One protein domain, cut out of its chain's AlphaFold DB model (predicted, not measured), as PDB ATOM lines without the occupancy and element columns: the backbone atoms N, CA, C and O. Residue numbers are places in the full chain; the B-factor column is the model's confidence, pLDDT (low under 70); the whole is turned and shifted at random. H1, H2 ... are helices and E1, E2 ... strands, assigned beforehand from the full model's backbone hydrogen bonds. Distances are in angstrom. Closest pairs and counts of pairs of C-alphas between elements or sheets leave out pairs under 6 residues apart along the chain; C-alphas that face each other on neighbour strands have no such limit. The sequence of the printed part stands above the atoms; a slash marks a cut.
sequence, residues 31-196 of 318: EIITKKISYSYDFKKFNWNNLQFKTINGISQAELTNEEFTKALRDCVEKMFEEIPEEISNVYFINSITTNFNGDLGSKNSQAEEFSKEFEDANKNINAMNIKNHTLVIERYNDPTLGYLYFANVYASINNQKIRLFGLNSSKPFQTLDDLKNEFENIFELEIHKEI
ATOM      1  N   GLU A  31     126.808 171.051  97.446       76.75
ATOM      2  CA  GLU A  31     127.822 170.832  98.476       76.75
ATOM      3  C   GLU A  31     128.930 169.956  97.869       76.75
ATOM      4  O   GLU A  31     128.686 168.805  97.502       76.75
ATOM      5  N   ILE A  32     130.146 170.500  97.746       83.00
ATOM      6  CA  ILE A  32     131.323 169.738  97.310       83.00
ATOM      7  C   ILE A  32     131.913 169.016  98.523       83.00
ATOM      8  O   ILE A  32     132.296 169.642  99.513       83.00
ATOM      9  N   ILE A  33     131.997 167.689  98.441       84.62
ATOM     10  CA  ILE A  33     132.582 166.827  99.470       84.62
ATOM     11  C   ILE A  33     133.815 166.144  98.882       84.62
ATOM     12  O   ILE A  33     133.704 165.318  97.980       84.62
ATOM     13  N   THR A  34     134.991 166.448  99.427       89.94
ATOM     14  CA  THR A  34     136.248 165.790  99.050       89.94
ATOM     15  C   THR A  34     136.572 164.656 100.025       89.94
ATOM     16  O   THR A  34     136.644 164.872 101.239       89.94
ATOM     17  N   LYS A  35     136.806 163.446  99.510       92.50
ATOM     18  CA  LYS A  35     137.277 162.276 100.265       92.50
ATOM     19  C   LYS A  35     138.668 161.867  99.783       92.50
ATOM     20  O   LYS A  35     138.951 161.892  98.591       92.50
ATOM     21  N   LYS A  36     139.536 161.470 100.719       94.50
ATOM     22  CA  LYS A  36     140.852 160.886 100.416       94.50
ATOM     23  C   LYS A  36     140.830 159.412 100.766       94.50
ATOM     24  O   LYS A  36     140.585 159.061 101.919       94.50
ATOM     25  N   ILE A  37     141.034 158.569  99.763       96.44
ATOM     26  CA  ILE A  37     140.936 157.113  99.872       96.44
ATOM     27  C   ILE A  37     142.214 156.549  99.255       96.44
ATOM     28  O   ILE A  37     142.583 156.948  98.154       96.44
ATOM     29  N   SER A  38     142.925 155.682  99.975       94.88
ATOM     30  CA  SER A  38     144.205 155.133  99.518       94.88
ATOM     31  C   SER A  38     144.270 153.613  99.604       94.88
ATOM     32  O   SER A  38     143.484 152.975 100.310       94.88
ATOM     33  N   TYR A  39     145.215 153.044  98.855       95.56
ATOM     34  CA  TYR A  39     145.707 151.683  99.042       95.56
ATOM     35  C   TYR A  39     147.233 151.687  99.053       95.56
ATOM     36  O   TYR A  39     147.860 152.457  98.320       95.56
ATOM     37  N   SER A  40     147.804 150.765  99.826       94.69
ATOM     38  CA  SER A  40     149.240 150.496  99.854       94.69
ATOM     39  C   SER A  40     149.543 149.069  99.407       94.69
ATOM     40  O   SER A  40     148.753 148.148  99.631       94.69
ATOM     41  N   TYR A  41     150.704 148.867  98.788       95.88
ATOM     42  CA  TYR A  41     151.215 147.553  98.421       95.88
ATOM     43  C   TYR A  41     152.740 147.487  98.570       95.88
ATOM     44  O   TYR A  41     153.463 148.341  98.064       95.88
ATOM     45  N   ASP A  42     153.243 146.453  99.249       94.25
ATOM     46  CA  ASP A  42     154.682 146.224  99.410       94.25
ATOM     47  C   ASP A  42     155.255 145.506  98.183       94.25
ATOM     48  O   ASP A  42     155.004 144.316  97.961       94.25
ATOM     49  N   PHE A  43     156.072 146.212  97.399       93.69
ATOM     50  CA  PHE A  43     156.693 145.658  96.200       93.69
ATOM     51  C   PHE A  43     157.662 144.500  96.490       93.69
ATOM     52  O   PHE A  43     157.921 143.710  95.579       93.69
ATOM     53  N   LYS A  44     158.120 144.283  97.737       93.50
ATOM     54  CA  LYS A  44     158.878 143.069  98.130       93.50
ATOM     55  C   LYS A  44     158.118 141.772  97.844       93.50
ATOM     56  O   LYS A  44     158.753 140.738  97.654       93.50
ATOM     57  N   LYS A  45     156.782 141.820  97.783       93.88
ATOM     58  CA  LYS A  45     155.908 140.669  97.509       93.88
ATOM     59  C   LYS A  45     155.935 140.174  96.057       93.88
ATOM     60  O   LYS A  45     155.432 139.086  95.780       93.88
ATOM     61  N   PHE A  46     156.488 140.938  95.113       94.75
ATOM     62  CA  PHE A  46     156.669 140.456  93.741       94.75
ATOM     63  C   PHE A  46     157.806 139.427  93.628       94.75
ATOM     64  O   PHE A  46     158.708 139.358  94.461       94.75
ATOM     65  N   ASN A  47     157.807 138.638  92.551       91.38
ATOM     66  CA  ASN A  47     158.903 137.712  92.263       91.38
ATOM     67  C   ASN A  47     160.059 138.423  91.537       91.38
ATOM     68  O   ASN A  47     160.114 138.463  90.309       91.38
ATOM     69  N   TRP A  48     161.001 138.962  92.311       91.94
ATOM     70  CA  TRP A  48     162.178 139.674  91.796       91.94
ATOM     71  C   TRP A  48     163.269 138.767  91.214       91.94
ATOM     72  O   TRP A  48     164.079 139.225  90.412       91.94
ATOM     73  N   ASN A  49     163.303 137.489  91.598       83.94
ATOM     74  CA  ASN A  49     164.450 136.610  91.337       83.94
ATOM     75  C   ASN A  49     164.603 136.221  89.854       83.94
ATOM     76  O   ASN A  49     165.691 135.833  89.442       83.94
ATOM     77  N   ASN A  50     163.534 136.344  89.058       75.38
ATOM     78  CA  ASN A  50     163.483 135.946  87.646       75.38
ATOM     79  C   ASN A  50     163.030 137.095  86.718       75.38
ATOM     80  O   ASN A  50     162.334 136.859  85.728       75.38
ATOM     81  N   LEU A  51     163.392 138.345  87.032       89.12
ATOM     82  CA  LEU A  51     163.048 139.524  86.226       89.12
ATOM     83  C   LEU A  51     163.612 139.439  84.793       89.12
ATOM     84  O   LEU A  51     164.797 139.664  84.549       89.12
ATOM     85  N   GLN A  52     162.739 139.144  83.826       90.25
ATOM     86  CA  GLN A  52     163.085 139.106  82.404       90.25
ATOM     87  C   GLN A  52     162.870 140.472  81.750       90.25
ATOM     88  O   GLN A  52     161.743 140.846  81.422       90.25
ATOM     89  N   PHE A  53     163.965 141.185  81.499       92.81
ATOM     90  CA  PHE A  53     163.943 142.406  80.701       92.81
ATOM     91  C   PHE A  53     163.819 142.091  79.205       92.81
ATOM     92  O   PHE A  53     164.609 141.322  78.654       92.81
ATOM     93  N   LYS A  54     162.848 142.721  78.543       94.88
ATOM     94  CA  LYS A  54     162.588 142.645  77.101       94.88
ATOM     95  C   LYS A  54     162.701 144.042  76.498       94.88
ATOM     96  O   LYS A  54     162.269 145.017  77.106       94.88
ATOM     97  N   THR A  55     163.264 144.149  75.301       91.69
ATOM     98  CA  THR A  55     163.343 145.436  74.599       91.69
ATOM     99  C   THR A  55     162.006 145.745  73.933       91.69
ATOM    100  O   THR A  55     161.584 145.020  73.033       91.69
ATOM    101  N   ILE A  56     161.357 146.829  74.351       87.31
ATOM    102  CA  ILE A  56     160.097 147.336  73.798       87.31
ATOM    103  C   ILE A  56     160.341 148.790  73.395       87.31
ATOM    104  O   ILE A  56     160.785 149.593  74.209       87.31
ATOM    105  N   ASN A  57     160.113 149.129  72.122       84.81
ATOM    106  CA  ASN A  57     160.343 150.474  71.567       84.81
ATOM    107  C   ASN A  57     161.743 151.062  71.872       84.81
ATOM    108  O   ASN A  57     161.897 152.265  72.055       84.81
ATOM    109  N   GLY A  58     162.769 150.204  71.939       84.38
ATOM    110  CA  GLY A  58     164.152 150.583  72.262       84.38
ATOM    111  C   GLY A  58     164.485 150.648  73.759       84.38
ATOM    112  O   GLY A  58     165.661 150.724  74.103       84.38
ATOM    113  N   ILE A  59     163.494 150.549  74.650       87.69
ATOM    114  CA  ILE A  59     163.672 150.587  76.108       87.69
ATOM    115  C   ILE A  59     163.695 149.152  76.653       87.69
ATOM    116  O   ILE A  59     162.882 148.312  76.271       87.69
ATOM    117  N   SER A  60     164.628 148.849  77.558       93.25
ATOM    118  CA  SER A  60     164.707 147.549  78.240       93.25
ATOM    119  C   SER A  60     163.712 147.524  79.406       93.25
ATOM    120  O   SER A  60     164.028 148.031  80.479       93.25
ATOM    121  N   GLN A  61     162.540 146.915  79.225       94.75
ATOM    122  CA  GLN A  61     161.444 146.899  80.204       94.75
ATOM    123  C   GLN A  61     161.214 145.505  80.808       94.75
ATOM    124  O   GLN A  61     161.375 144.493  80.128       94.75
ATOM    125  N   ALA A  62     160.797 145.441  82.070       94.88
ATOM    126  CA  ALA A  62     160.270 144.239  82.716       94.88
ATOM    127  C   ALA A  62     158.943 144.563  83.420       94.88
ATOM    128  O   ALA A  62     158.767 145.676  83.910       94.88
ATOM    129  N   GLU A  63     158.014 143.608  83.480       94.69
ATOM    130  CA  GLU A  63     156.693 143.800  84.094       94.69
ATOM    131  C   GLU A  63     156.490 142.838  85.277       94.69
ATOM    132  O   GLU A  63     156.797 141.648  85.183       94.69
ATOM    133  N   LEU A  64     155.958 143.358  86.386       94.62
ATOM    134  CA  LEU A  64     155.595 142.629  87.600       94.62
ATOM    135  C   LEU A  64     154.116 142.873  87.922       94.62
ATOM    136  O   LEU A  64     153.642 144.008  87.939       94.62
ATOM    137  N   THR A  65     153.380 141.796  88.178       94.44
ATOM    138  CA  THR A  65     151.948 141.815  88.509       94.44
ATOM    139  C   THR A  65     151.604 140.578  89.334       94.44
ATOM    140  O   THR A  65     152.258 139.541  89.203       94.44
ATOM    141  N   ASN A  66     150.575 140.673  90.171       94.56
ATOM    142  CA  ASN A  66     149.932 139.534  90.823       94.56
ATOM    143  C   ASN A  66     148.474 139.881  91.189       94.56
ATOM    144  O   ASN A  66     148.012 141.014  91.010       94.56
ATOM    145  N   GLU A  67     147.742 138.880  91.676       95.75
ATOM    146  CA  GLU A  67     146.335 139.029  92.059       95.75
ATOM    147  C   GLU A  67     146.162 139.960  93.266       95.75
ATOM    148  O   GLU A  67     145.258 140.788  93.247       95.75
ATOM    149  N   GLU A  68     147.049 139.903  94.272       96.31
ATOM    150  CA  GLU A  68     146.977 140.784  95.451       96.31
ATOM    151  C   GLU A  68     147.065 142.270  95.079       96.31
ATOM    152  O   GLU A  68     146.285 143.074  95.581       96.31
ATOM    153  N   PHE A  69     147.988 142.642  94.189       95.56
ATOM    154  CA  PHE A  69     148.179 144.031  93.769       95.56
ATOM    155  C   PHE A  69     146.997 144.541  92.940       95.56
ATOM    156  O   PHE A  69     146.546 145.672  93.116       95.56
ATOM    157  N   THR A  70     146.444 143.684  92.076       96.25
ATOM    158  CA  THR A  70     145.227 143.999  91.309       96.25
ATOM    159  C   THR A  70     144.014 144.135  92.232       96.25
ATOM    160  O   THR A  70     143.209 145.051  92.065       96.25
ATOM    161  N   LYS A  71     143.912 143.268  93.245       96.38
ATOM    162  CA  LYS A  71     142.863 143.320  94.259       96.38
ATOM    163  C   LYS A  71     142.954 144.587  95.116       96.38
ATOM    164  O   LYS A  71     141.935 145.229  95.307       96.38
ATOM    165  N   ALA A  72     144.144 144.998  95.558       96.56
ATOM    166  CA  ALA A  72     144.316 146.207  96.370       96.56
ATOM    167  C   ALA A  72     143.752 147.471  95.686       96.56
ATOM    168  O   ALA A  72     143.079 148.273  96.332       96.56
ATOM    169  N   LEU A  73     143.954 147.612  94.370       96.38
ATOM    170  CA  LEU A  73     143.330 148.678  93.581       96.38
ATOM    171  C   LEU A  73     141.804 148.499  93.481       96.38
ATOM    172  O   LEU A  73     141.067 149.470  93.632       96.38
ATOM    173  N   ARG A  74     141.318 147.274  93.239       96.81
ATOM    174  CA  ARG A  74     139.878 146.979  93.126       96.81
ATOM    175  C   ARG A  74     139.117 147.287  94.417       96.81
ATOM    176  O   ARG A  74     138.129 148.010  94.360       96.81
ATOM    177  N   ASP A  75     139.604 146.799  95.553       97.00
ATOM    178  CA  ASP A  75     139.023 147.033  96.880       97.00
ATOM    179  C   ASP A  75     139.007 148.547  97.207       97.00
ATOM    180  O   ASP A  75     138.067 149.058  97.817       97.00
ATOM    181  N   CYS A  76     140.023 149.296  96.752       96.81
ATOM    182  CA  CYS A  76     140.071 150.756  96.871       96.81
ATOM    183  C   CYS A  76     138.970 151.447  96.048       96.81
ATOM    184  O   CYS A  76     138.288 152.331  96.562       96.81
ATOM    185  N   VAL A  77     138.765 151.030  94.793       96.19
ATOM    186  CA  VAL A  77     137.707 151.564  93.915       96.19
ATOM    187  C   VAL A  77     136.313 151.227  94.440       96.19
ATOM    188  O   VAL A  77     135.436 152.087  94.422       96.19
ATOM    189  N   GLU A  78     136.109 150.013  94.948       95.94
ATOM    190  CA  GLU A  78     134.845 149.593  95.559       95.94
ATOM    191  C   GLU A  78     134.499 150.491  96.757       95.94
ATOM    192  O   GLU A  78     133.428 151.098  96.781       95.94
ATOM    193  N   LYS A  79     135.466 150.736  97.650       96.00
ATOM    194  CA  LYS A  79     135.335 151.709  98.744       96.00
ATOM    195  C   LYS A  79     135.080 153.146  98.262       96.00
ATOM    196  O   LYS A  79     134.348 153.887  98.915       96.00
ATOM    197  N   MET A  80     135.668 153.569  97.137       95.38
ATOM    198  CA  MET A  80     135.355 154.879  96.549       95.38
ATOM    199  C   MET A  80     133.894 154.966  96.091       95.38
ATOM    200  O   MET A  80     133.293 156.021  96.256       95.38
ATOM    201  N   PHE A  81     133.303 153.884  95.574       93.19
ATOM    202  CA  PHE A  81     131.883 153.858  95.214       93.19
ATOM    203  C   PHE A  81     130.949 153.834  96.435       93.19
ATOM    204  O   PHE A  81     129.950 154.554  96.434       93.19
ATOM    205  N   GLU A  82     131.288 153.079  97.487       91.75
ATOM    206  CA  GLU A  82     130.525 153.025  98.751       91.75
ATOM    207  C   GLU A  82     130.399 154.397  99.443       91.75
ATOM    208  O   GLU A  82     129.401 154.685 100.103       91.75
ATOM    209  N   GLU A  83     131.397 155.269  99.281       89.94
ATOM    210  CA  GLU A  83     131.436 156.610  99.880       89.94
ATOM    211  C   GLU A  83     130.581 157.656  99.127       89.94
ATOM    212  O   GLU A  83     130.422 158.778  99.620       89.94
ATOM    213  N   ILE A  84     130.002 157.317  97.963       87.50
ATOM    214  CA  ILE A  84     129.159 158.227  97.167       87.50
ATOM    215  C   ILE A  84     127.673 157.973  97.475       87.50
ATOM    216  O   ILE A  84     127.119 156.973  97.002       87.50
ATOM    217  N   PRO A  85     126.960 158.882  98.170       73.25
ATOM    218  CA  PRO A  85     125.562 158.661  98.536       73.25
ATOM    219  C   PRO A  85     124.662 158.523  97.296       73.25
ATOM    220  O   PRO A  85     124.843 159.214  96.292       73.25
ATOM    221  N   GLU A  86     123.697 157.603  97.343       65.75
ATOM    222  CA  GLU A  86     122.795 157.319  96.215       65.75
ATOM    223  C   GLU A  86     121.743 158.409  95.995       65.75
ATOM    224  O   GLU A  86     121.474 158.785  94.861       65.75
ATOM    225  N   GLU A  87     121.171 158.949  97.071       58.28
ATOM    226  CA  GLU A  87     119.960 159.780  96.999       58.28
ATOM    227  C   GLU A  87     120.218 161.257  96.638       58.28
ATOM    228  O   GLU A  87     119.268 162.032  96.526       58.28
ATOM    229  N   ILE A  88     121.488 161.686  96.552       58.19
ATOM    230  CA  ILE A  88     121.843 163.118  96.622       58.19
ATOM    231  C   ILE A  88     123.031 163.540  95.726       58.19
ATOM    232  O   ILE A  88     123.268 164.736  95.562       58.19
ATOM    233  N   SER A  89     123.795 162.612  95.142       63.38
ATOM    234  CA  SER A  89     124.992 162.945  94.346       63.38
ATOM    235  C   SER A  89     124.801 162.652  92.865       63.38
ATOM    236  O   SER A  89     124.730 161.490  92.471       63.38
ATOM    237  N   ASN A  90     124.782 163.714  92.056       63.91
ATOM    238  CA  ASN A  90     124.561 163.642  90.606       63.91
ATOM    239  C   ASN A  90     125.857 163.706  89.783       63.91
ATOM    240  O   ASN A  90     125.846 163.331  88.615       63.91
ATOM    241  N   VAL A  91     126.961 164.169  90.377       80.38
ATOM    242  CA  VAL A  91     128.296 164.191  89.761       80.38
ATOM    243  C   VAL A  91     129.322 163.774  90.818       80.38
ATOM    244  O   VAL A  91     129.209 164.136  91.991       80.38
ATOM    245  N   TYR A  92     130.311 162.983  90.420       87.75
ATOM    246  CA  TYR A  92     131.442 162.586  91.252       87.75
ATOM    247  C   TYR A  92     132.622 162.257  90.337       87.75
ATOM    248  O   TYR A  92     132.404 161.716  89.263       87.75
ATOM    249  N   PHE A  93     133.854 162.560  90.735       90.31
ATOM    250  CA  PHE A  93     135.028 162.349  89.882       90.31
ATOM    251  C   PHE A  93     136.316 162.226  90.704       90.31
ATOM    252  O   PHE A  93     136.356 162.553  91.893       90.31
ATOM    253  N   ILE A  94     137.391 161.748  90.081       92.12
ATOM    254  CA  ILE A  94     138.712 161.639  90.710       92.12
ATOM    255  C   ILE A  94     139.528 162.885  90.361       92.12
ATOM    256  O   ILE A  94     140.159 162.961  89.310       92.12
ATOM    257  N   ASN A  95     139.536 163.866  91.267       88.62
ATOM    258  CA  ASN A  95     140.231 165.145  91.089       88.62
ATOM    259  C   ASN A  95     141.756 164.972  90.971       88.62
ATOM    260  O   ASN A  95     142.430 165.677  90.219       88.62
ATOM    261  N   SER A  96     142.340 164.041  91.732       89.25
ATOM    262  CA  SER A  96     143.755 163.695  91.573       89.25
ATOM    263  C   SER A  96     144.116 162.320  92.123       89.25
ATOM    264  O   SER A  96     143.444 161.779  93.001       89.25
ATOM    265  N   ILE A  97     145.230 161.788  91.619       89.25
ATOM    266  CA  ILE A  97     145.906 160.599  92.141       89.25
ATOM    267  C   ILE A  97     147.312 161.034  92.555       89.25
ATOM    268  O   ILE A  97     148.060 161.595  91.746       89.25
ATOM    269  N   THR A  98     147.648 160.815  93.824       88.19
ATOM    270  CA  THR A  98     148.932 161.185  94.428       88.19
ATOM    271  C   THR A  98     149.623 159.933  94.945       88.19
ATOM    272  O   THR A  98     149.078 159.240  95.800       88.19
ATOM    273  N   THR A  99     150.830 159.657  94.454       86.00
ATOM    274  CA  THR A  99     151.623 158.499  94.888       86.00
ATOM    275  C   THR A  99     152.632 158.883  95.966       86.00
ATOM    276  O   THR A  99     153.317 159.900  95.842       86.00
ATOM    277  N   ASN A 100     152.777 158.041  96.985       85.44
ATOM    278  CA  ASN A 100     153.895 158.056  97.921       85.44
ATOM    279  C   ASN A 100     154.745 156.795  97.686       85.44
ATOM    280  O   ASN A 100     154.250 155.672  97.790       85.44
ATOM    281  N   PHE A 101     156.013 156.984  97.319       81.38
ATOM    282  CA  PHE A 101     156.951 155.895  97.043       81.38
ATOM    283  C   PHE A 101     158.375 156.362  97.370       81.38
ATOM    284  O   PHE A 101     158.812 157.411  96.900       81.38
ATOM    285  N   ASN A 102     159.101 155.597  98.193       70.44
ATOM    286  CA  ASN A 102     160.489 155.889  98.592       70.44
ATOM    287  C   ASN A 102     160.743 157.288  99.200       70.44
ATOM    288  O   ASN A 102     161.839 157.835  99.084       70.44
ATOM    289  N   GLY A 103     159.749 157.866  99.882       60.47
ATOM    290  CA  GLY A 103     159.884 159.150 100.581       60.47
ATOM    291  C   GLY A 103     159.857 160.390  99.679       60.47
ATOM    292  O   GLY A 103     159.896 161.506 100.197       60.47
ATOM    293  N   ASP A 104     159.736 160.222  98.359       60.84
ATOM    294  CA  ASP A 104     159.387 161.318  97.459       60.84
ATOM    295  C   ASP A 104     157.871 161.558  97.523       60.84
ATOM    296  O   ASP A 104     157.058 160.750  97.070       60.84
ATOM    297  N   LEU A 105     157.488 162.694  98.113       50.84
ATOM    298  CA  LEU A 105     156.093 163.105  98.249       50.84
ATOM    299  C   LEU A 105     155.500 163.537  96.899       50.84
ATOM    300  O   LEU A 105     155.722 164.657  96.440       50.84
ATOM    301  N   GLY A 106     154.647 162.684  96.333       54.72
ATOM    302  CA  GLY A 106     153.475 163.133  95.587       54.72
ATOM    303  C   GLY A 106     153.729 163.790  94.235       54.72
ATOM    304  O   GLY A 106     153.301 164.923  94.012       54.72
ATOM    305  N   SER A 107     154.302 163.060  93.275       56.22
ATOM    306  CA  SER A 107     154.091 163.422  91.869       56.22
ATOM    307  C   SER A 107     152.597 163.294  91.543       56.22
ATOM    308  O   SER A 107     152.086 162.172  91.481       56.22
ATOM    309  N   LYS A 108     151.894 164.417  91.333       61.28
ATOM    310  CA  LYS A 108     150.532 164.390  90.780       61.28
ATOM    311  C   LYS A 108     150.574 163.684  89.430       61.28
ATOM    312  O   LYS A 108     151.368 164.045  88.561       61.28
ATOM    313  N   ASN A 109     149.740 162.669  89.274       66.00
ATOM    314  CA  ASN A 109     149.730 161.865  88.067       66.00
ATOM    315  C   ASN A 109     149.074 162.614  86.896       66.00
ATOM    316  O   ASN A 109     148.021 163.226  87.061       66.00
ATOM    317  N   SER A 110     149.681 162.530  85.711       64.38
ATOM    318  CA  SER A 110     149.160 163.114  84.475       64.38
ATOM    319  C   SER A 110     147.921 162.410  83.912       64.38
ATOM    320  O   SER A 110     147.293 162.994  83.043       64.38
ATOM    321  N   GLN A 111     147.585 161.191  84.364       82.56
ATOM    322  CA  GLN A 111     146.440 160.409  83.861       82.56
ATOM    323  C   GLN A 111     145.306 160.198  84.883       82.56
ATOM    324  O   GLN A 111     144.616 159.176  84.881       82.56
ATOM    325  N   ALA A 112     145.122 161.149  85.806       85.88
ATOM    326  CA  ALA A 112     143.970 161.132  86.710       85.88
ATOM    327  C   ALA A 112     142.637 161.346  85.961       85.88
ATOM    328  O   ALA A 112     141.624 160.787  86.371       85.88
ATOM    329  N   GLU A 113     142.648 162.089  84.848       88.62
ATOM    330  CA  GLU A 113     141.467 162.373  84.020       88.62
ATOM    331  C   GLU A 113     140.939 161.108  83.324       88.62
ATOM    332  O   GLU A 113     139.756 160.792  83.439       88.62
ATOM    333  N   GLU A 114     141.808 160.313  82.684       91.69
ATOM    334  CA  GLU A 114     141.405 159.044  82.066       91.69
ATOM    335  C   GLU A 114     140.903 158.035  83.105       91.69
ATOM    336  O   GLU A 114     139.949 157.304  82.842       91.69
ATOM    337  N   PHE A 115     141.506 158.006  84.301       93.56
ATOM    338  CA  PHE A 115     141.002 157.179  85.400       93.56
ATOM    339  C   PHE A 115     139.626 157.650  85.883       93.56
ATOM    340  O   PHE A 115     138.746 156.818  86.099       93.56
ATOM    341  N   SER A 116     139.437 158.965  86.044       93.31
ATOM    342  CA  SER A 116     138.157 159.543  86.458       93.31
ATOM    343  C   SER A 116     137.053 159.187  85.477       93.31
ATOM    344  O   SER A 116     136.016 158.685  85.894       93.31
ATOM    345  N   LYS A 117     137.315 159.340  84.178       92.44
ATOM    346  CA  LYS A 117     136.342 159.027  83.139       92.44
ATOM    347  C   LYS A 117     135.849 157.579  83.223       92.44
ATOM    348  O   LYS A 117     134.648 157.345  83.215       92.44
ATOM    349  N   GLU A 118     136.751 156.605  83.353       93.94
ATOM    350  CA  GLU A 118     136.357 155.193  83.501       93.94
ATOM    351  C   GLU A 118     135.661 154.906  84.850       93.94
ATOM    352  O   GLU A 118     134.850 153.986  84.946       93.94
ATOM    353  N   PHE A 119     135.957 155.681  85.900       93.00
ATOM    354  CA  PHE A 119     135.289 155.610  87.208       93.00
ATOM    355  C   PHE A 119     133.864 156.201  87.172       93.00
ATOM    356  O   PHE A 119     132.945 155.655  87.788       93.00
ATOM    357  N   GLU A 120     133.664 157.278  86.412       90.62
ATOM    358  CA  GLU A 120     132.374 157.906  86.117       90.62
ATOM    359  C   GLU A 120     131.510 157.006  85.221       90.62
ATOM    360  O   GLU A 120     130.406 156.630  85.621       90.62
ATOM    361  N   ASP A 121     132.044 156.568  84.073       89.81
ATOM    362  CA  ASP A 121     131.371 155.684  83.106       89.81
ATOM    363  C   ASP A 121     130.956 154.334  83.737       89.81
ATOM    364  O   ASP A 121     129.955 153.730  83.341       89.81
ATOM    365  N   ALA A 122     131.678 153.866  84.765       89.56
ATOM    366  CA  ALA A 122     131.326 152.667  85.526       89.56
ATOM    367  C   ALA A 122     130.070 152.819  86.412       89.56
ATOM    368  O   ALA A 122     129.576 151.806  86.908       89.56
ATOM    369  N   ASN A 123     129.551 154.036  86.627       88.31
ATOM    370  CA  ASN A 123     128.313 154.341  87.361       88.31
ATOM    371  C   ASN A 123     128.121 153.522  88.661       88.31
ATOM    372  O   ASN A 123     127.179 152.735  88.793       88.31
ATOM    373  N   LYS A 124     129.069 153.654  89.598       88.19
ATOM    374  CA  LYS A 124     129.136 152.929  90.884       88.19
ATOM    375  C   LYS A 124     129.195 151.392  90.808       88.19
ATOM    376  O   LYS A 124     129.041 150.718  91.824       88.19
ATOM    377  N   ASN A 125     129.458 150.803  89.640       88.75
ATOM    378  CA  ASN A 125     129.570 149.354  89.466       88.75
ATOM    379  C   ASN A 125     131.034 148.918  89.277       88.75
ATOM    380  O   ASN A 125     131.600 149.019  88.188       88.75
ATOM    381  N   ILE A 126     131.625 148.321  90.319       92.31
ATOM    382  CA  ILE A 126     133.004 147.799  90.297       92.31
ATOM    383  C   ILE A 126     133.272 146.797  89.159       92.31
ATOM    384  O   ILE A 126     134.389 146.713  88.648       92.31
ATOM    385  N   ASN A 127     132.252 146.058  88.708       92.56
ATOM    386  CA  ASN A 127     132.397 145.112  87.600       92.56
ATOM    387  C   ASN A 127     132.371 145.806  86.227       92.56
ATOM    388  O   ASN A 127     132.988 145.298  85.294       92.56
ATOM    389  N   ALA A 128     131.715 146.967  86.103       91.94
ATOM    390  CA  ALA A 128     131.726 147.777  84.880       91.94
ATOM    391  C   ALA A 128     133.081 148.472  84.661       91.94
ATOM    392  O   ALA A 128     133.519 148.618  83.522       91.94
ATOM    393  N   MET A 129     133.787 148.809  85.748       91.06
ATOM    394  CA  MET A 129     135.149 149.344  85.669       91.06
ATOM    395  C   MET A 129     136.162 148.318  85.123       91.06
ATOM    396  O   MET A 129     137.175 148.697  84.547       91.06
ATOM    397  N   ASN A 130     135.888 147.008  85.242       91.38
ATOM    398  CA  ASN A 130     136.609 145.960  84.500       91.38
ATOM    399  C   ASN A 130     138.148 146.040  84.655       91.38
ATOM    400  O   ASN A 130     138.895 146.005  83.673       91.38
ATOM    401  N   ILE A 131     138.620 146.173  85.902       93.38
ATOM    402  CA  ILE A 131     140.050 146.167  86.239       93.38
ATOM    403  C   ILE A 131     140.608 144.764  85.972       93.38
ATOM    404  O   ILE A 131     140.310 143.819  86.703       93.38
ATOM    405  N   LYS A 132     141.416 144.619  84.920       91.69
ATOM    406  CA  LYS A 132     141.964 143.323  84.482       91.69
ATOM    407  C   LYS A 132     143.279 142.972  85.159       91.69
ATOM    408  O   LYS A 132     143.494 141.822  85.525       91.69
ATOM    409  N   ASN A 133     144.172 143.947  85.274       91.44
ATOM    410  CA  ASN A 133     145.444 143.798  85.963       91.44
ATOM    411  C   ASN A 133     145.923 145.137  86.527       91.44
ATOM    412  O   ASN A 133     145.519 146.214  86.081       91.44
ATOM    413  N   HIS A 134     146.819 145.041  87.500       94.19
ATOM    414  CA  HIS A 134     147.608 146.153  87.992       94.19
ATOM    415  C   HIS A 134     149.085 145.764  87.918       94.19
ATOM    416  O   HIS A 134     149.465 144.676  88.343       94.19
ATOM    417  N   THR A 135     149.918 146.586  87.285       95.00
ATOM    418  CA  THR A 135     151.259 146.177  86.841       95.00
ATOM    419  C   THR A 135     152.293 147.250  87.142       95.00
ATOM    420  O   THR A 135     152.143 148.400  86.729       95.00
ATOM    421  N   LEU A 136     153.369 146.847  87.813       93.50
ATOM    422  CA  LEU A 136     154.609 147.602  87.925       93.50
ATOM    423  C   LEU A 136     155.476 147.300  86.695       93.50
ATOM    424  O   LEU A 136     155.887 146.163  86.476       93.50
ATOM    425  N   VAL A 137     155.763 148.322  85.900       93.31
ATOM    426  CA  VAL A 137     156.696 148.288  84.772       93.31
ATOM    427  C   VAL A 137     157.999 148.941  85.214       93.31
ATOM    428  O   VAL A 137     158.017 150.109  85.606       93.31
ATOM    429  N   ILE A 138     159.086 148.182  85.141       92.75
ATOM    430  CA  ILE A 138     160.441 148.630  85.450       92.75
ATOM    431  C   ILE A 138     161.165 148.855  84.128       92.75
ATOM    432  O   ILE A 138     161.438 147.907  83.391       92.75
ATOM    433  N   GLU A 139     161.498 150.104  83.834       92.62
ATOM    434  CA  GLU A 139     162.364 150.452  82.712       92.62
ATOM    435  C   GLU A 139     163.818 150.496  83.175       92.62
ATOM    436  O   GLU A 139     164.103 150.952  84.281       92.62
ATOM    437  N   ARG A 140     164.745 150.042  82.331       91.62
ATOM    438  CA  ARG A 140     166.185 150.051  82.594       91.62
ATOM    439  C   ARG A 140     166.920 150.757  81.460       91.62
ATOM    440  O   ARG A 140     166.847 150.328  80.309       91.62
ATOM    441  N   TYR A 141     167.690 151.774  81.817       89.94
ATOM    442  CA  TYR A 141     168.560 152.537  80.926       89.94
ATOM    443  C   TYR A 141     170.017 152.303  81.329       89.94
ATOM    444  O   TYR A 141     170.295 152.012  82.490       89.94
ATOM    445  N   ASN A 142     170.948 152.387  80.379       88.12
ATOM    446  CA  ASN A 142     172.379 152.242  80.643       88.12
ATOM    447  C   ASN A 142     173.057 153.607  80.496       88.12
ATOM    448  O   ASN A 142     173.252 154.074  79.373       88.12
ATOM    449  N   ASP A 143     173.385 154.244  81.616       85.81
ATOM    450  CA  ASP A 143     174.154 155.482  81.646       85.81
ATOM    451  C   ASP A 143     175.665 155.171  81.578       85.81
ATOM    452  O   ASP A 143     176.151 154.351  82.362       85.81
ATOM    453  N   PRO A 144     176.446 155.813  80.686       84.88
ATOM    454  CA  PRO A 144     177.882 155.547  80.555       84.88
ATOM    455  C   PRO A 144     178.730 155.841  81.804       84.88
ATOM    456  O   PRO A 144     179.856 155.354  81.887       84.88
ATOM    457  N   THR A 145     178.226 156.649  82.740       85.00
ATOM    458  CA  THR A 145     178.940 157.106  83.945       85.00
ATOM    459  C   THR A 145     178.436 156.405  85.204       85.00
ATOM    460  O   THR A 145     179.231 156.053  86.073       85.00
ATOM    461  N   LEU A 146     177.118 156.213  85.312       83.75
ATOM    462  CA  LEU A 146     176.441 155.683  86.503       83.75
ATOM    463  C   LEU A 146     176.053 154.199  86.382       83.75
ATOM    464  O   LEU A 146     175.691 153.581  87.381       83.75
ATOM    465  N   GLY A 147     176.143 153.609  85.187       87.94
ATOM    466  CA  GLY A 147     175.712 152.237  84.922       87.94
ATOM    467  C   GLY A 147     174.199 152.129  84.728       87.94
ATOM    468  O   GLY A 147     173.565 153.005  84.140       87.94
ATOM    469  N   TYR A 148     173.596 151.030  85.186       89.81
ATOM    470  CA  TYR A 148     172.159 150.824  85.007       89.81
ATOM    471  C   TYR A 148     171.327 151.713  85.935       89.81
ATOM    472  O   TYR A 148     171.469 151.657  87.152       89.81
ATOM    473  N   LEU A 149     170.405 152.464  85.338       90.31
ATOM    474  CA  LEU A 149     169.408 153.288  86.016       90.31
ATOM    475  C   LEU A 149     168.015 152.699  85.787       90.31
ATOM    476  O   LEU A 149     167.681 152.315  84.660       90.31
ATOM    477  N   TYR A 150     167.200 152.647  86.840       89.25
ATOM    478  CA  TYR A 150     165.868 152.043  86.812       89.25
ATOM    479  C   TYR A 150     164.767 153.078  87.051       89.25
ATOM    480  O   TYR A 150     164.897 153.947  87.909       89.25
ATOM    481  N   PHE A 151     163.653 152.953  86.330       88.81
ATOM    482  CA  PHE A 151     162.481 153.820  86.470       88.81
ATOM    483  C   PHE A 151     161.233 152.965  86.676       88.81
ATOM    484  O   PHE A 151     160.986 152.022  85.922       88.81
ATOM    485  N   ALA A 152     160.440 153.295  87.693       88.62
ATOM    486  CA  ALA A 152     159.192 152.608  87.999       88.62
ATOM    487  C   ALA A 152     157.994 153.360  87.415       88.62
ATOM    488  O   ALA A 152     157.812 154.551  87.654       88.62
ATOM    489  N   ASN A 153     157.148 152.635  86.690       89.56
ATOM    490  CA  ASN A 153     155.853 153.107  86.229       89.56
ATOM    491  C   ASN A 153     154.796 152.093  86.667       89.56
ATOM    492  O   ASN A 153     154.948 150.902  86.410       89.56
ATOM    493  N   VAL A 154     153.713 152.536  87.293       91.19
ATOM    494  CA  VAL A 154     152.604 151.656  87.677       91.19
ATOM    495  C   VAL A 154     151.417 151.942  86.772       91.19
ATOM    496  O   VAL A 154     151.081 153.101  86.545       91.19
ATOM    497  N   TYR A 155     150.769 150.894  86.269       93.38
ATOM    498  CA  TYR A 155     149.614 150.988  85.379       93.38
ATOM    499  C   TYR A 155     148.467 150.092  85.847       93.38
ATOM    500  O   TYR A 155     148.695 149.018  86.402       93.38
ATOM    501  N   ALA A 156     147.235 150.501  85.574       94.69
ATOM    502  CA  ALA A 156     146.044 149.663  85.648       94.69
ATOM    503  C   ALA A 156     145.526 149.389  84.229       94.69
ATOM    504  O   ALA A 156     145.497 150.299  83.397       94.69
ATOM    505  N   SER A 157     145.115 148.150  83.939       95.12
ATOM    506  CA  SER A 157     144.344 147.855  82.729       95.12
ATOM    507  C   SER A 157     142.854 147.891  83.038       95.12
ATOM    508  O   SER A 157     142.344 147.018  83.738       95.12
ATOM    509  N   ILE A 158     142.176 148.904  82.506       94.25
ATOM    510  CA  ILE A 158     140.766 149.233  82.741       94.25
ATOM    511  C   ILE A 158     140.110 149.300  81.360       94.25
ATOM    512  O   ILE A 158     140.621 149.982  80.476       94.25
ATOM    513  N   ASN A 159     139.075 148.493  81.104       88.44
ATOM    514  CA  ASN A 159     138.393 148.407  79.795       88.44
ATOM    515  C   ASN A 159     139.310 148.285  78.548       88.44
ATOM    516  O   ASN A 159     138.988 148.746  77.454       88.44
ATOM    517  N   ASN A 160     140.435 147.568  78.685       85.19
ATOM    518  CA  ASN A 160     141.520 147.412  77.689       85.19
ATOM    519  C   ASN A 160     142.410 148.651  77.461       85.19
ATOM    520  O   ASN A 160     143.357 148.570  76.679       85.19
ATOM    521  N   GLN A 161     142.171 149.760  78.155       89.94
ATOM    522  CA  GLN A 161     143.084 150.900  78.216       89.94
ATOM    523  C   GLN A 161     144.146 150.653  79.298       89.94
ATOM    524  O   GLN A 161     143.864 150.015  80.314       89.94
ATOM    525  N   LYS A 162     145.382 151.122  79.082       91.25
ATOM    526  CA  LYS A 162     146.481 151.045  80.062       91.25
ATOM    527  C   LYS A 162     146.662 152.429  80.683       91.25
ATOM    528  O   LYS A 162     147.369 153.263  80.126       91.25
ATOM    529  N   ILE A 163     146.001 152.664  81.812       91.81
ATOM    530  CA  ILE A 163     146.001 153.947  82.523       91.81
ATOM    531  C   ILE A 163     147.168 153.948  83.505       91.81
ATOM    532  O   ILE A 163     147.285 153.047  84.340       91.81
ATOM    533  N   ARG A 164     148.076 154.919  83.401       89.62
ATOM    534  CA  ARG A 164     149.199 155.042  84.334       89.62
ATOM    535  C   ARG A 164     148.682 155.549  85.676       89.62
ATOM    536  O   ARG A 164     148.052 156.595  85.723       89.62
ATOM    537  N   LEU A 165     148.982 154.842  86.766       88.75
ATOM    538  CA  LEU A 165     148.700 155.265  88.144       88.75
ATOM    539  C   LEU A 165     149.936 155.833  88.875       88.75
ATOM    540  O   LEU A 165     149.757 156.511  89.879       88.75
ATOM    541  N   PHE A 166     151.155 155.636  88.352       85.81
ATOM    542  CA  PHE A 166     152.383 156.329  88.780       85.81
ATOM    543  C   PHE A 166     153.442 156.333  87.660       85.81
ATOM    544  O   PHE A 166     153.533 155.360  86.909       85.81
ATOM    545  N   GLY A 167     154.271 157.381  87.576       72.38
ATOM    546  CA  GLY A 167     155.469 157.439  86.718       72.38
ATOM    547  C   GLY A 167     155.509 158.613  85.724       72.38
ATOM    548  O   GLY A 167     154.539 158.891  85.017       72.38
ATOM    549  N   LEU A 168     156.657 159.291  85.635       63.66
ATOM    550  CA  LEU A 168     156.922 160.439  84.748       63.66
ATOM    551  C   LEU A 168     158.401 160.485  84.325       63.66
ATOM    552  O   LEU A 168     159.268 159.992  85.050       63.66
ATOM    553  N   ASN A 169     158.692 161.188  83.220       43.62
ATOM    554  CA  ASN A 169     160.044 161.434  82.676       43.62
ATOM    555  C   ASN A 169     160.994 162.214  83.620       43.62
ATOM    556  O   ASN A 169     162.138 162.472  83.258       43.62
ATOM    557  N   SER A 170     160.524 162.626  84.800       42.19
ATOM    558  CA  SER A 170     161.291 163.337  85.832       42.19
ATOM    559  C   SER A 170     161.310 162.611  87.182       42.19
ATOM    560  O   SER A 170     161.697 163.206  88.187       42.19
ATOM    561  N   SER A 171     160.860 161.352  87.239       59.47
ATOM    562  CA  SER A 171     161.094 160.509  88.416       59.47
ATOM    563  C   SER A 171     162.601 160.308  88.594       59.47
ATOM    564  O   SER A 171     163.316 160.068  87.617       59.47
ATOM    565  N   LYS A 172     163.109 160.453  89.825       75.06
ATOM    566  CA  LYS A 172     164.525 160.186  90.102       75.06
ATOM    567  C   LYS A 172     164.812 158.721  89.750       75.06
ATOM    568  O   LYS A 172     164.048 157.858  90.188       75.06
ATOM    569  N   PRO A 173     165.878 158.422  88.991       84.06
ATOM    570  CA  PRO A 173     166.241 157.043  88.719       84.06
ATOM    571  C   PRO A 173     166.659 156.338  90.009       84.06
ATOM    572  O   PRO A 173     167.395 156.891  90.829       84.06
ATOM    573  N   PHE A 174     166.238 155.089  90.139       86.44
ATOM    574  CA  PHE A 174     166.732 154.164  91.147       86.44
ATOM    575  C   PHE A 174     168.059 153.563  90.673       86.44
ATOM    576  O   PHE A 174     168.227 153.286  89.481       86.44
ATOM    577  N   GLN A 175     169.014 153.383  91.586       87.81
ATOM    578  CA  GLN A 175     170.349 152.864  91.260       87.81
ATOM    579  C   GLN A 175     170.367 151.332  91.286       87.81
ATOM    580  O   GLN A 175     171.147 150.696  90.578       87.81
ATOM    581  N   THR A 176     169.482 150.723  92.074       88.69
ATOM    582  CA  THR A 176     169.361 149.274  92.210       88.69
ATOM    583  C   THR A 176     167.909 148.811  92.073       88.69
ATOM    584  O   THR A 176     166.959 149.573  92.248       88.69
ATOM    585  N   LEU A 177     167.727 147.517  91.790       89.94
ATOM    586  CA  LEU A 177     166.411 146.878  91.873       89.94
ATOM    587  C   LEU A 177     165.928 146.710  93.323       89.94
ATOM    588  O   LEU A 177     164.737 146.498  93.526       89.94
ATOM    589  N   ASP A 178     166.815 146.792  94.317       89.81
ATOM    590  CA  ASP A 178     166.434 146.711  95.730       89.81
ATOM    591  C   ASP A 178     165.814 148.024  96.221       89.81
ATOM    592  O   ASP A 178     164.879 147.983  97.017       89.81
ATOM    593  N   ASP A 179     166.218 149.172  95.667       87.25
ATOM    594  CA  ASP A 179     165.588 150.472  95.944       87.25
ATOM    595  C   ASP A 179     164.090 150.463  95.568       87.25
ATOM    596  O   ASP A 179     163.272 151.150  96.179       87.25
ATOM    597  N   LEU A 180     163.705 149.650  94.577       88.38
ATOM    598  CA  LEU A 180     162.317 149.476  94.142       88.38
ATOM    599  C   LEU A 180     161.488 148.559  95.055       88.38
ATOM    600  O   LEU A 180     160.264 148.535  94.943       88.38
ATOM    601  N   LYS A 181     162.119 147.795  95.953       91.25
ATOM    602  CA  LYS A 181     161.450 146.841  96.848       91.25
ATOM    603  C   LYS A 181     160.944 147.544  98.104       91.25
ATOM    604  O   LYS A 181     161.407 147.256  99.205       91.25
ATOM    605  N   ASN A 182     160.008 148.470  97.943       88.88
ATOM    606  CA  ASN A 182     159.457 149.263  99.038       88.88
ATOM    607  C   ASN A 182     157.931 149.371  98.966       88.88
ATOM    608  O   ASN A 182     157.302 148.924  98.006       88.88
ATOM    609  N   GLU A 183     157.339 149.930 100.019       90.75
ATOM    610  CA  GLU A 183     155.906 150.197 100.065       90.75
ATOM    611  C   GLU A 183     155.542 151.328  99.098       90.75
ATOM    612  O   GLU A 183     156.168 152.389  99.073       90.75
ATOM    613  N   PHE A 184     154.529 151.055  98.285       90.12
ATOM    614  CA  PHE A 184     153.920 151.959  97.327       90.12
ATOM    615  C   PHE A 184     152.511 152.283  97.811       90.12
ATOM    616  O   PHE A 184     151.718 151.362  97.989       90.12
ATOM    617  N   GLU A 185     152.183 153.561  97.989       91.81
ATOM    618  CA  GLU A 185     150.826 154.016  98.310       91.81
ATOM    619  C   GLU A 185     150.296 154.928  97.201       91.81
ATOM    620  O   GLU A 185     150.989 155.839  96.747       91.81
ATOM    621  N   ASN A 186     149.039 154.722  96.809       91.31
ATOM    622  CA  ASN A 186     148.293 155.632  95.945       91.31
ATOM    623  C   ASN A 186     147.099 156.210  96.703       91.31
ATOM    624  O   ASN A 186     146.268 155.460  97.211       91.31
ATOM    625  N   ILE A 187     146.998 157.539  96.727       92.38
ATOM    626  CA  ILE A 187     145.922 158.303  97.360       92.38
ATOM    627  C   ILE A 187     145.069 158.949  96.266       92.38
ATOM    628  O   ILE A 187     145.556 159.796  95.512       92.38
ATOM    629  N   PHE A 188     143.795 158.575  96.204       93.31
ATOM    630  CA  PHE A 188     142.786 159.166  95.332       93.31
ATOM    631  C   PHE A 188     142.063 160.281  96.078       93.31
ATOM    632  O   PHE A 188     141.623 160.106  97.217       93.31
ATOM    633  N   GLU A 189     141.927 161.427  95.422       93.44
ATOM    634  CA  GLU A 189     141.091 162.530  95.873       93.44
ATOM    635  C   GLU A 189     139.764 162.471  95.107       93.44
ATOM    636  O   GLU A 189     139.655 162.969  93.988       93.44
ATOM    637  N   LEU A 190     138.783 161.793  95.705       93.25
ATOM    638  CA  LEU A 190     137.417 161.675  95.203       93.25
ATOM    639  C   LEU A 190     136.660 162.962  95.540       93.25
ATOM    640  O   LEU A 190     136.519 163.313  96.715       93.25
ATOM    641  N   GLU A 191     136.160 163.651  94.523       90.62
ATOM    642  CA  GLU A 191     135.289 164.810  94.670       90.62
ATOM    643  C   GLU A 191     133.844 164.408  94.368       90.62
ATOM    644  O   GLU A 191     133.564 163.748  93.371       90.62
ATOM    645  N   ILE A 192     132.923 164.775  95.259       88.19
ATOM    646  CA  ILE A 192     131.511 164.399  95.192       88.19
ATOM    647  C   ILE A 192     130.674 165.673  95.208       88.19
ATOM    648  O   ILE A 192     130.755 166.462  96.149       88.19
ATOM    649  N   HIS A 193     129.851 165.860  94.181       84.12
ATOM    650  CA  HIS A 193     128.949 167.000  94.040       84.12
ATOM    651  C   HIS A 193     127.545 166.568  94.464       84.12
ATOM    652  O   HIS A 193     126.881 165.767  93.801       84.12
ATOM    653  N   LYS A 194     127.111 167.067  95.621       77.69
ATOM    654  CA  LYS A 194     125.839 166.723  96.259       77.69
ATOM    655  C   LYS A 194     124.819 167.849  96.071       77.69
ATOM    656  O   LYS A 194     125.062 168.958  96.541       77.69
ATOM    657  N   GLU A 195     123.668 167.572  95.458       78.69
ATOM    658  CA  GLU A 195     122.568 168.545  95.365       78.69
ATOM    659  C   GLU A 195     122.015 168.880  96.754       78.69
ATOM    660  O   GLU A 195     121.626 167.998  97.521       78.69
ATOM    661  N   ILE A 196     121.904 170.161  97.090       81.19
ATOM    662  CA  ILE A 196     121.246 170.567  98.330       81.19
ATOM    663  C   ILE A 196     119.734 170.610  98.071       81.19
ATOM    664  O   ILE A 196     119.252 171.450  97.316       81.19
TER     665      ILE A 196
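This is residues 31 to 196 of the 318 residues of an uncharacterized protein of Spiroplasma cantharicola (UniProt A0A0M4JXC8). Two strongly twisted sheets are set partly past each other along a rod, with helices H1 and H2 wedged between them towards one end and the short H3 beside these two. The long hairpin E6 and E7 runs to the opposite end of the rod. The printed part has 166 residues, with three named helices and nine named strands in the order E1 E2 E3 H1 E4 E5 H2 H3 E6 E7 E8 E9; the class is mixed, helices and strands. The sheets run E2 E3 E6 E7 E8 and E1 E9 E4 E5, both antiparallel. The whole is compact, with a radius of gyration of the C-alphas of 17.1 A and spans of 61 by 27 by 27 A.

E1, residues 31 to 42, begins at C-alpha 31 (127.822, 170.832, 98.476) and is 36.4 A long. E2 is residues 54 to 56, and E3 residues 59 to 64. H1, residues 67 to 82, is 22.2 A long. E4, residues 89 to 101, measures 32.8 A, and E5 is residues 104 to 108. H2 is residues 112 to 121, and H3 residues 126 to 129. E6, residues 131 to 143, measures 35.7 A and ends at C-alpha 143 (174.154, 155.482, 81.646). E7, residues 147 to 158, measures 35.1 A. E8 is residues 161 to 166. E9, residues 183 to 195, measures 38.3 A and ends at C-alpha 195 (122.568, 168.545, 95.365).

E6, E7 and E8 form a meander, each strand the antiparallel neighbour of the one before, with N 137 and O 153 at 2.8 A and N 163 and O 156 at 2.9 A. E3 is antiparallel to E6, N 62 and O 138 at 2.9 A, and forms a hairpin with the edge strand E2, N 54 and O 61 at 2.8 A. In the other sheet N 35 and O 190 of E1 and E9 are 2.8 A apart, N 98 and O 187 of E4 and E9 2.9 A, and N 106 and O 99 of the hairpin E4 and E5 3.1 A. H1 is on both sheets; its closest C-alphas to E6 are Thr 70 and His 134, 4.6 A, and to E1 Cys 76 and Tyr 39, 6.1 A. H2 is on both too, at heights of 10.0 A over the E6 sheet and 7.3 A over the E4 sheet; the closest C-alphas of H2 and E4 are Ser 116 and Ile 94, 4.8 A. H1 touches H3 with its residues 74 to 81 alone; the closest C-alphas of the two are those of Glu 78 and Ile 126, 5.9 A apart. H2 and H3 only just touch, with 3 pairs of C-alphas within 8 A, the closest Glu 118 and Met 129, 6.4 A. In H1 and H2 every O i to N i+4 pair is within hydrogen-bond range; H3 is too short for one.

The two C-alphas farthest apart, Pro 144 and Ile 196, are 61.2 A apart. The printed part has no cut. The links E1 to E2 and E8 to E9 are long, the second with 16 residues. The mean pLDDT of the printed part is 86.8; residues 86 to 90, 103 to 110 and 168 to 171 are under 70.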